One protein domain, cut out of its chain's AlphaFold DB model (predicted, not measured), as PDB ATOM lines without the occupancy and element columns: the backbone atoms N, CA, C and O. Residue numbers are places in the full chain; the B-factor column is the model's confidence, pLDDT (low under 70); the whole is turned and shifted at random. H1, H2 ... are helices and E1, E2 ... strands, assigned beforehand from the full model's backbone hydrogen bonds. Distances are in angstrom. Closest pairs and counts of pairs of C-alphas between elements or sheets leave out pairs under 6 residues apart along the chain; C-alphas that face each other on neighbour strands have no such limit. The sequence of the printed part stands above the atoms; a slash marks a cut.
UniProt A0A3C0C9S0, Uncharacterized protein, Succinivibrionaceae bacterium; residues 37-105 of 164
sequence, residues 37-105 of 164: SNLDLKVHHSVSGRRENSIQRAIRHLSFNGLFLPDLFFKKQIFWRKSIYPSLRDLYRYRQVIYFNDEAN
ATOM      1  N   SER A  37     -37.072 -39.985  21.013       54.53
ATOM      2  CA  SER A  37     -38.205 -40.046  20.077       54.53
ATOM      3  C   SER A  37     -38.056 -39.178  18.815       54.53
ATOM      4  O   SER A  37     -38.853 -39.315  17.893       54.53
ATOM      5  N   ASN A  38     -37.039 -38.313  18.755       53.47
ATOM      6  CA  ASN A  38     -36.781 -37.393  17.645       53.47
ATOM      7  C   ASN A  38     -35.719 -37.892  16.655       53.47
ATOM      8  O   ASN A  38     -35.425 -37.194  15.680       53.47
ATOM      9  N   LEU A  39     -35.110 -39.063  16.880       56.97
ATOM     10  CA  LEU A  39     -34.249 -39.658  15.867       56.97
ATOM     11  C   LEU A  39     -35.151 -40.240  14.773       56.97
ATOM     12  O   LEU A  39     -35.636 -41.362  14.887       56.97
ATOM     13  N   ASP A  40     -35.382 -39.453  13.718       51.66
ATOM     14  CA  ASP A  40     -36.070 -39.886  12.500       51.66
ATOM     15  C   ASP A  40     -35.161 -40.889  11.769       51.66
ATOM     16  O   ASP A  40     -34.450 -40.590  10.802       51.66
ATOM     17  N   LEU A  41     -35.099 -42.095  12.335       55.47
ATOM     18  CA  LEU A  41     -34.441 -43.274  11.811       55.47
ATOM     19  C   LEU A  41     -35.251 -43.711  10.599       55.47
ATOM     20  O   LEU A  41     -35.961 -44.712  10.628       55.47
ATOM     21  N   LYS A  42     -35.140 -42.969   9.495       49.41
ATOM     22  CA  LYS A  42     -35.439 -43.516   8.177       49.41
ATOM     23  C   LYS A  42     -34.427 -44.626   7.967       49.41
ATOM     24  O   LYS A  42     -33.309 -44.393   7.508       49.41
ATOM     25  N   VAL A  43     -34.812 -45.813   8.432       50.59
ATOM     26  CA  VAL A  43     -34.080 -47.065   8.355       50.59
ATOM     27  C   VAL A  43     -33.793 -47.283   6.882       50.59
ATOM     28  O   VAL A  43     -34.591 -47.842   6.135       50.59
ATOM     29  N   HIS A  44     -32.647 -46.798   6.420       47.12
ATOM     30  CA  HIS A  44     -32.097 -47.289   5.180       47.12
ATOM     31  C   HIS A  44     -31.706 -48.723   5.483       47.12
ATOM     32  O   HIS A  44     -30.666 -48.968   6.093       47.12
ATOM     33  N   HIS A  45     -32.614 -49.636   5.132       49.59
ATOM     34  CA  HIS A  45     -32.433 -51.069   5.252       49.59
ATOM     35  C   HIS A  45     -30.996 -51.417   4.884       49.59
ATOM     36  O   HIS A  45     -30.509 -51.045   3.810       49.59
ATOM     37  N   SER A  46     -30.319 -52.085   5.818       51.28
ATOM     38  CA  SER A  46     -28.998 -52.658   5.611       51.28
ATOM     39  C   SER A  46     -29.018 -53.391   4.279       51.28
ATOM     40  O   SER A  46     -29.717 -54.396   4.133       51.28
ATOM     41  N   VAL A  47     -28.285 -52.886   3.291       53.44
ATOM     42  CA  VAL A  47     -28.190 -53.555   1.995       53.44
ATOM     43  C   VAL A  47     -27.173 -54.686   2.126       53.44
ATOM     44  O   VAL A  47     -26.117 -54.668   1.495       53.44
ATOM     45  N   SER A  48     -27.461 -55.653   2.999       51.19
ATOM     46  CA  SER A  48     -26.746 -56.920   2.985       51.19
ATOM     47  C   SER A  48     -27.060 -57.574   1.631       51.19
ATOM     48  O   SER A  48     -28.202 -57.594   1.176       51.19
ATOM     49  N   GLY A  49     -26.022 -57.975   0.897       55.22
ATOM     50  CA  GLY A  49     -26.189 -58.637  -0.402       55.22
ATOM     51  C   GLY A  49     -26.152 -57.748  -1.650       55.22
ATOM     52  O   GLY A  49     -26.322 -58.274  -2.752       55.22
ATOM     53  N   ARG A  50     -25.857 -56.438  -1.564       64.88
ATOM     54  CA  ARG A  50     -25.538 -55.679  -2.792       64.88
ATOM     55  C   ARG A  50     -24.236 -56.206  -3.394       64.88
ATOM     56  O   ARG A  50     -23.187 -56.166  -2.749       64.88
ATOM     57  N   ARG A  51     -24.292 -56.673  -4.643       69.25
ATOM     58  CA  ARG A  51     -23.085 -57.023  -5.402       69.25
ATOM     59  C   ARG A  51     -22.201 -55.779  -5.523       69.25
ATOM     60  O   ARG A  51     -22.647 -54.724  -5.967       69.25
ATOM     61  N   GLU A  52     -20.955 -55.907  -5.082       79.62
ATOM     62  CA  GLU A  52     -19.932 -54.881  -5.262       79.62
ATOM     63  C   GLU A  52     -19.528 -54.848  -6.737       79.62
ATOM     64  O   GLU A  52     -19.022 -55.841  -7.266       79.62
ATOM     65  N   ASN A  53     -19.738 -53.709  -7.396       84.88
ATOM     66  CA  ASN A  53     -19.303 -53.516  -8.779       84.88
ATOM     67  C   ASN A  53     -17.767 -53.512  -8.857       84.88
ATOM     68  O   ASN A  53     -17.100 -53.064  -7.921       84.88
ATOM     69  N   SER A  54     -17.194 -53.922  -9.993       89.31
ATOM     70  CA  SER A  54     -15.734 -54.029 -10.178       89.31
ATOM     71  C   SER A  54     -14.971 -52.743  -9.834       89.31
ATOM     72  O   SER A  54     -13.918 -52.801  -9.207       89.31
ATOM     73  N   ILE A  55     -15.544 -51.575 -10.147       88.06
ATOM     74  CA  ILE A  55     -14.966 -50.265  -9.798       88.06
ATOM     75  C   ILE A  55     -14.935 -50.057  -8.278       88.06
ATOM     76  O   ILE A  55     -13.927 -49.623  -7.731       88.06
ATOM     77  N   GLN A  56     -16.018 -50.396  -7.571       85.94
ATOM     78  CA  GLN A  56     -16.078 -50.259  -6.110       85.94
ATOM     79  C   GLN A  56     -15.076 -51.187  -5.425       85.94
ATOM     80  O   GLN A  56     -14.438 -50.783  -4.456       85.94
ATOM     81  N   ARG A  57     -14.891 -52.389  -5.981       89.25
ATOM     82  CA  ARG A  57     -13.868 -53.333  -5.537       89.25
ATOM     83  C   ARG A  57     -12.467 -52.753  -5.712       89.25
ATOM     84  O   ARG A  57     -11.694 -52.759  -4.757       89.25
ATOM     85  N   ALA A  58     -12.158 -52.214  -6.891       89.62
ATOM     86  CA  ALA A  58     -10.870 -51.580  -7.159       89.62
ATOM     87  C   ALA A  58     -10.606 -50.417  -6.190       89.62
ATOM     88  O   ALA A  58      -9.573 -50.400  -5.526       89.62
ATOM     89  N   ILE A  59     -11.576 -49.511  -6.017       88.94
ATOM     90  CA  ILE A  59     -11.479 -48.392  -5.068       88.94
ATOM     91  C   ILE A  59     -11.226 -48.902  -3.646       88.94
ATOM     92  O   ILE A  59     -10.369 -48.363  -2.947       88.94
ATOM     93  N   ARG A  60     -11.930 -49.945  -3.198       90.50
ATOM     94  CA  ARG A  60     -11.753 -50.506  -1.853       90.50
ATOM     95  C   ARG A  60     -10.343 -51.058  -1.639       90.50
ATOM     96  O   ARG A  60      -9.746 -50.774  -0.605       90.50
ATOM     97  N   HIS A  61      -9.810 -51.820  -2.593       90.25
ATOM     98  CA  HIS A  61      -8.458 -52.369  -2.482       90.25
ATOM     99  C   HIS A  61      -7.390 -51.272  -2.560       90.25
ATOM    100  O   HIS A  61      -6.534 -51.213  -1.683       90.25
ATOM    101  N   LEU A  62      -7.490 -50.357  -3.530       90.75
ATOM    102  CA  LEU A  62      -6.542 -49.247  -3.693       90.75
ATOM    103  C   LEU A  62      -6.560 -48.280  -2.502       90.75
ATOM    104  O   LEU A  62      -5.527 -47.742  -2.120       90.75
ATOM    105  N   SER A  63      -7.723 -48.083  -1.878       91.00
ATOM    106  CA  SER A  63      -7.854 -47.244  -0.683       91.00
ATOM    107  C   SER A  63      -7.533 -47.964   0.627       91.00
ATOM    108  O   SER A  63      -7.684 -47.349   1.681       91.00
ATOM    109  N   PHE A  64      -7.126 -49.241   0.598       90.69
ATOM    110  CA  PHE A  64      -6.945 -50.076   1.792       90.69
ATOM    111  C   PHE A  64      -8.165 -50.023   2.728       90.69
ATOM    112  O   PHE A  64      -8.065 -49.677   3.904       90.69
ATOM    113  N   ASN A  65      -9.348 -50.331   2.185       88.12
ATOM    114  CA  ASN A  65     -10.635 -50.250   2.881       88.12
ATOM    115  C   ASN A  65     -10.881 -48.872   3.520       88.12
ATOM    116  O   ASN A  65     -11.265 -48.776   4.685       88.12
ATOM    117  N   GLY A  66     -10.699 -47.795   2.755       87.31
ATOM    118  CA  GLY A  66     -11.062 -46.453   3.209       87.31
ATOM    119  C   GLY A  66      -9.916 -45.644   3.817       87.31
ATOM    120  O   GLY A  66     -10.060 -44.433   3.953       87.31
ATOM    121  N   LEU A  67      -8.774 -46.245   4.160       89.75
ATOM    122  CA  LEU A  67      -7.640 -45.542   4.775       89.75
ATOM    123  C   LEU A  67      -7.073 -44.425   3.882       89.75
ATOM    124  O   LEU A  67      -6.896 -43.292   4.333       89.75
ATOM    125  N   PHE A  68      -6.867 -44.725   2.600       89.38
ATOM    126  CA  PHE A  68      -6.368 -43.779   1.594       89.38
ATOM    127  C   PHE A  68      -7.469 -43.272   0.664       89.38
ATOM    128  O   PHE A  68      -7.188 -42.726  -0.399       89.38
ATOM    129  N   LEU A  69      -8.735 -43.446   1.046       90.12
ATOM    130  CA  LEU A  69      -9.841 -42.970   0.231       90.12
ATOM    131  C   LEU A  69      -9.807 -41.428   0.181       90.12
ATOM    132  O   LEU A  69      -9.696 -40.783   1.238       90.12
ATOM    133  N   PRO A  70      -9.868 -40.818  -1.018       87.62
ATOM    134  CA  PRO A  70      -9.999 -39.373  -1.145       87.62
ATOM    135  C   PRO A  70     -11.334 -38.886  -0.580       87.62
ATOM    136  O   PRO A  70     -12.344 -39.590  -0.642       87.62
ATOM    137  N   ASP A  71     -11.351 -37.656  -0.066       87.25
ATOM    138  CA  ASP A  71     -12.499 -37.106   0.661       87.25
ATOM    139  C   ASP A  71     -13.788 -37.052  -0.175       87.25
ATOM    140  O   ASP A  71     -14.872 -37.251   0.373       87.25
ATOM    141  N   LEU A  72     -13.657 -36.897  -1.497       88.62
ATOM    142  CA  LEU A  72     -14.756 -36.888  -2.468       88.62
ATOM    143  C   LEU A  72     -15.542 -38.209  -2.526       88.62
ATOM    144  O   LEU A  72     -16.732 -38.208  -2.828       88.62
ATOM    145  N   PHE A  73     -14.900 -39.345  -2.240       87.50
ATOM    146  CA  PHE A  73     -15.548 -40.659  -2.312       87.50
ATOM    147  C   PHE A  73     -16.242 -41.059  -1.006       87.50
ATOM    148  O   PHE A  73     -16.910 -42.099  -0.956       87.50
ATOM    149  N   PHE A  74     -16.104 -40.252   0.051       89.25
ATOM    150  CA  PHE A  74     -16.794 -40.502   1.304       89.25
ATOM    151  C   PHE A  74     -18.267 -40.095   1.239       89.25
ATOM    152  O   PHE A  74     -18.643 -39.002   0.828       89.25
ATOM    153  N   LYS A  75     -19.111 -40.976   1.760       88.62
ATOM    154  CA  LYS A  75     -20.514 -40.748   2.078       88.62
ATOM    155  C   LYS A  75     -20.644 -40.256   3.518       88.62
ATOM    156  O   LYS A  75     -19.824 -40.590   4.370       88.62
ATOM    157  N   LYS A  76     -21.700 -39.489   3.801       85.88
ATOM    158  CA  LYS A  76     -21.914 -38.865   5.117       85.88
ATOM    159  C   LYS A  76     -22.130 -39.899   6.223       85.88
ATOM    160  O   LYS A  76     -21.292 -40.025   7.106       85.88
ATOM    161  N   GLN A  77     -23.210 -40.670   6.148       86.00
ATOM    162  CA  GLN A  77     -23.553 -41.627   7.196       86.00
ATOM    163  C   GLN A  77     -24.266 -42.865   6.654       86.00
ATOM    164  O   GLN A  77     -24.849 -42.824   5.568       86.00
ATOM    165  N   ILE A  78     -24.213 -43.951   7.419       84.56
ATOM    166  CA  ILE A  78     -25.002 -45.166   7.212       84.56
ATOM    167  C   ILE A  78     -25.585 -45.627   8.546       84.56
ATOM    168  O   ILE A  78     -24.917 -45.550   9.577       84.56
ATOM    169  N   PHE A  79     -26.823 -46.111   8.507       82.12
ATOM    170  CA  PHE A  79     -27.446 -46.810   9.625       82.12
ATOM    171  C   PHE A  79     -27.181 -48.303   9.483       82.12
ATOM    172  O   PHE A  79     -27.332 -48.864   8.396       82.12
ATOM    173  N   TRP A  80     -26.763 -48.939  10.570       80.25
ATOM    174  CA  TRP A  80     -26.437 -50.353  10.578       80.25
ATOM    175  C   TRP A  80     -27.087 -51.048  11.768       80.25
ATOM    176  O   TRP A  80     -26.937 -50.624  12.911       80.25
ATOM    177  N   ARG A  81     -27.796 -52.144  11.502       78.12
ATOM    178  CA  ARG A  81     -28.407 -52.957  12.552       78.12
ATOM    179  C   ARG A  81     -27.336 -53.817  13.213       78.12
ATOM    180  O   ARG A  81     -26.669 -54.589  12.529       78.12
ATOM    181  N   LYS A  82     -27.177 -53.708  14.532       70.69
ATOM    182  CA  LYS A  82     -26.118 -54.408  15.279       70.69
ATOM    183  C   LYS A  82     -26.231 -55.935  15.205       70.69
ATOM    184  O   LYS A  82     -25.210 -56.610  15.256       70.69
ATOM    185  N   SER A  83     -27.439 -56.478  15.028       63.59
ATOM    186  CA  SER A  83     -27.669 -57.926  14.886       63.59
ATOM    187  C   SER A  83     -27.062 -58.539  13.616       63.59
ATOM    188  O   SER A  83     -27.009 -59.759  13.489       63.59
ATOM    189  N   ILE A  84     -26.570 -57.717  12.683       66.38
ATOM    190  CA  ILE A  84     -25.882 -58.153  11.469       66.38
ATOM    191  C   ILE A  84     -24.427 -57.701  11.573       66.38
ATOM    192  O   ILE A  84     -24.165 -56.508  11.707       66.38
ATOM    193  N   TYR A  85     -23.462 -58.617  11.465       66.06
ATOM    194  CA  TYR A  85     -22.051 -58.228  11.414       66.06
ATOM    195  C   TYR A  85     -21.785 -57.375  10.164       66.06
ATOM    196  O   TYR A  85     -21.992 -57.857   9.044       66.06
ATOM    197  N   PRO A  86     -21.335 -56.116  10.310       69.00
ATOM    198  CA  PRO A  86     -20.999 -55.303   9.159       69.00
ATOM    199  C   PRO A  86     -19.768 -55.850   8.451       69.00
ATOM    200  O   PRO A  86     -18.724 -56.078   9.062       69.00
ATOM    201  N   SER A  87     -19.850 -55.984   7.129       78.00
ATOM    202  CA  SER A  87     -18.639 -56.138   6.336       78.00
ATOM    203  C   SER A  87     -17.944 -54.783   6.217       78.00
ATOM    204  O   SER A  87     -18.584 -53.775   5.912       78.00
ATOM    205  N   LEU A  88     -16.614 -54.749   6.345       78.88
ATOM    206  CA  LEU A  88     -15.822 -53.552   6.021       78.88
ATOM    207  C   LEU A  88     -16.105 -53.050   4.597       78.88
ATOM    208  O   LEU A  88     -16.091 -51.846   4.348       78.88
ATOM    209  N   ARG A  89     -16.443 -53.963   3.678       83.31
ATOM    210  CA  ARG A  89     -16.892 -53.651   2.315       83.31
ATOM    211  C   ARG A  89     -18.090 -52.701   2.280       83.31
ATOM    212  O   ARG A  89     -18.200 -51.894   1.359       83.31
ATOM    213  N   ASP A  90     -18.960 -52.776   3.275       81.38
ATOM    214  CA  ASP A  90     -20.183 -51.987   3.321       81.38
ATOM    215  C   ASP A  90     -19.943 -50.641   4.020       81.38
ATOM    216  O   ASP A  90     -20.559 -49.641   3.650       81.38
ATOM    217  N   LEU A  91     -18.981 -50.582   4.950       86.56
ATOM    218  CA  LEU A  91     -18.722 -49.412   5.793       86.56
ATOM    219  C   LEU A  91     -17.599 -48.483   5.302       86.56
ATOM    220  O   LEU A  91     -17.642 -47.293   5.604       86.56
ATOM    221  N   TYR A  92     -16.615 -48.972   4.531       87.88
ATOM    222  CA  TYR A  92     -15.323 -48.283   4.311       87.88
ATOM    223  C   TYR A  92     -15.385 -46.862   3.728       87.88
ATOM    224  O   TYR A  92     -14.424 -46.101   3.819       87.88
ATOM    225  N   ARG A  93     -16.500 -46.509   3.088       88.88
ATOM    226  CA  ARG A  93     -16.718 -45.213   2.436       88.88
ATOM    227  C   ARG A  93     -17.577 -44.260   3.254       88.88
ATOM    228  O   ARG A  93     -17.928 -43.213   2.734       88.88
ATOM    229  N   TYR A  94     -17.988 -44.600   4.470       89.75
ATOM    230  CA  TYR A  94     -18.861 -43.747   5.280       89.75
ATOM    231  C   TYR A  94     -18.061 -43.000   6.351       89.75
ATOM    232  O   TYR A  94     -17.219 -43.583   7.028       89.75
ATOM    233  N   ARG A  95     -18.324 -41.695   6.515       89.94
ATOM    234  CA  ARG A  95     -17.719 -40.882   7.586       89.94
ATOM    235  C   ARG A  95     -18.280 -41.226   8.955       89.94
ATOM    236  O   ARG A  95     -17.593 -41.026   9.952       89.94
ATOM    237  N   GLN A  96     -19.514 -41.709   8.996       88.56
ATOM    238  CA  GLN A  96     -20.216 -42.030  10.222       88.56
ATOM    239  C   GLN A  96     -21.027 -43.313  10.043       88.56
ATOM    240  O   GLN A  96     -21.723 -43.489   9.042       88.56
ATOM    241  N   VAL A  97     -20.948 -44.203  11.023       87.12
ATOM    242  CA  VAL A  97     -21.768 -45.409  11.108       87.12
ATOM    243  C   VAL A  97     -22.582 -45.308  12.384       87.12
ATOM    244  O   VAL A  97     -22.023 -45.126  13.463       87.12
ATOM    245  N   ILE A  98     -23.899 -45.375  12.245       86.12
ATOM    246  CA  ILE A  98     -24.839 -45.336  13.361       86.12
ATOM    247  C   ILE A  98     -25.297 -46.771  13.585       86.12
ATOM    248  O   ILE A  98     -26.068 -47.308  12.786       86.12
ATOM    249  N   TYR A  99     -24.774 -47.404  14.630       84.69
ATOM    250  CA  TYR A  99     -25.163 -48.751  15.018       84.69
ATOM    251  C   TYR A  99     -26.419 -48.680  15.868       84.69
ATOM    252  O   TYR A  99     -26.417 -48.028  16.904       84.69
ATOM    253  N   PHE A 100     -27.475 -49.361  15.444       82.19
ATOM    254  CA  PHE A 100     -28.741 -49.434  16.161       82.19
ATOM    255  C   PHE A 100     -28.913 -50.826  16.770       82.19
ATOM    256  O   PHE A 100     -28.670 -51.841  16.105       82.19
ATOM    257  N   ASN A 101     -29.299 -50.862  18.042       81.44
ATOM    258  CA  ASN A 101     -29.660 -52.066  18.768       81.44
ATOM    259  C   ASN A 101     -31.163 -52.045  19.061       81.44
ATOM    260  O   ASN A 101     -31.599 -51.394  20.012       81.44
ATOM    261  N   ASP A 102     -31.921 -52.777  18.247       75.88
ATOM    262  CA  ASP A 102     -33.376 -52.895  18.337       75.88
ATOM    263  C   ASP A 102     -33.841 -53.366  19.717       75.88
ATOM    264  O   ASP A 102     -34.794 -52.821  20.261       75.88
ATOM    265  N   GLU A 103     -33.166 -54.366  20.292       79.25
ATOM    266  CA  GLU A 103     -33.600 -55.016  21.535       79.25
ATOM    267  C   GLU A 103     -33.490 -54.075  22.734       79.25
ATOM    268  O   GLU A 103     -34.350 -54.056  23.608       79.25
ATOM    269  N   ALA A 104     -32.426 -53.274  22.763       80.19
ATOM    270  CA  ALA A 104     -32.149 -52.357  23.862       80.19
ATOM    271  C   ALA A 104     -32.618 -50.921  23.582       80.19
ATOM    272  O   ALA A 104     -32.374 -50.049  24.411       80.19
ATOM    273  N   ASN A 105     -33.218 -50.652  22.416       78.62
ATOM    274  CA  ASN A 105     -33.579 -49.312  21.942       78.62
ATOM    275  C   ASN A 105     -32.449 -48.273  22.134       78.62
ATOM    276  O   ASN A 105     -32.652 -47.157  22.622       78.62
TER     277      ASN A 105
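What this domain is: This is residues 37 to 105 of the 164 residues of an uncharacterized protein of Succinivibrionaceae bacterium (UniProt A0A3C0C9S0). A long unnamed stretch, residues 37 to 53, leads to helix H1 at one end of an elongated, loosely built domain; a ribbon of two parallel strands, E1 and E2, lies away from H1, with short H2 between them along the chain. The printed part has 69 residues, ordered H1, E1, H2, E2; the class is mixed, with 28 residues in named elements, under half. It is only just loose, close to compact: radius of gyration of the C-alphas 13.3 A, spans 39 by 23 by 16 A.

How they stand to each other: H1, residues 54 to 62, has each O i to N i+4 pair within hydrogen-bond range. E1, residues 75 to 81, and E2, residues 94 to 101, are parallel at 19 degrees, with N 80 and O 98 2.8 A apart. H2, residues 88 to 91, too short for an O i to N i+4 pair, completes a strand-helix-strand unit, two parallel strands with a helix between, E1, H2, E2; its crossover is right-handed. H1 and H2 are close but not clearly touching; their closest C-alphas, Arg 60 and Arg 89, are 7.3 A apart. H1 and E2 are apart.

Where its parts are: H1 begins at C-alpha 54 (-15.734, -54.029, -10.178) and spans 12.2 A; E1 spans 17.9 A, H2 5.1 A. E2 spans 19.2 A, ending at C-alpha 101 (-29.660, -52.066, 18.768).

The domain as a whole: The C-alphas farthest apart, Ser 37 and Leu 62, are 40.6 A apart. The printed part has no cut; the link H1 to E1 is long. Residues 37 to 51 and 83 to 86 have pLDDT under 70.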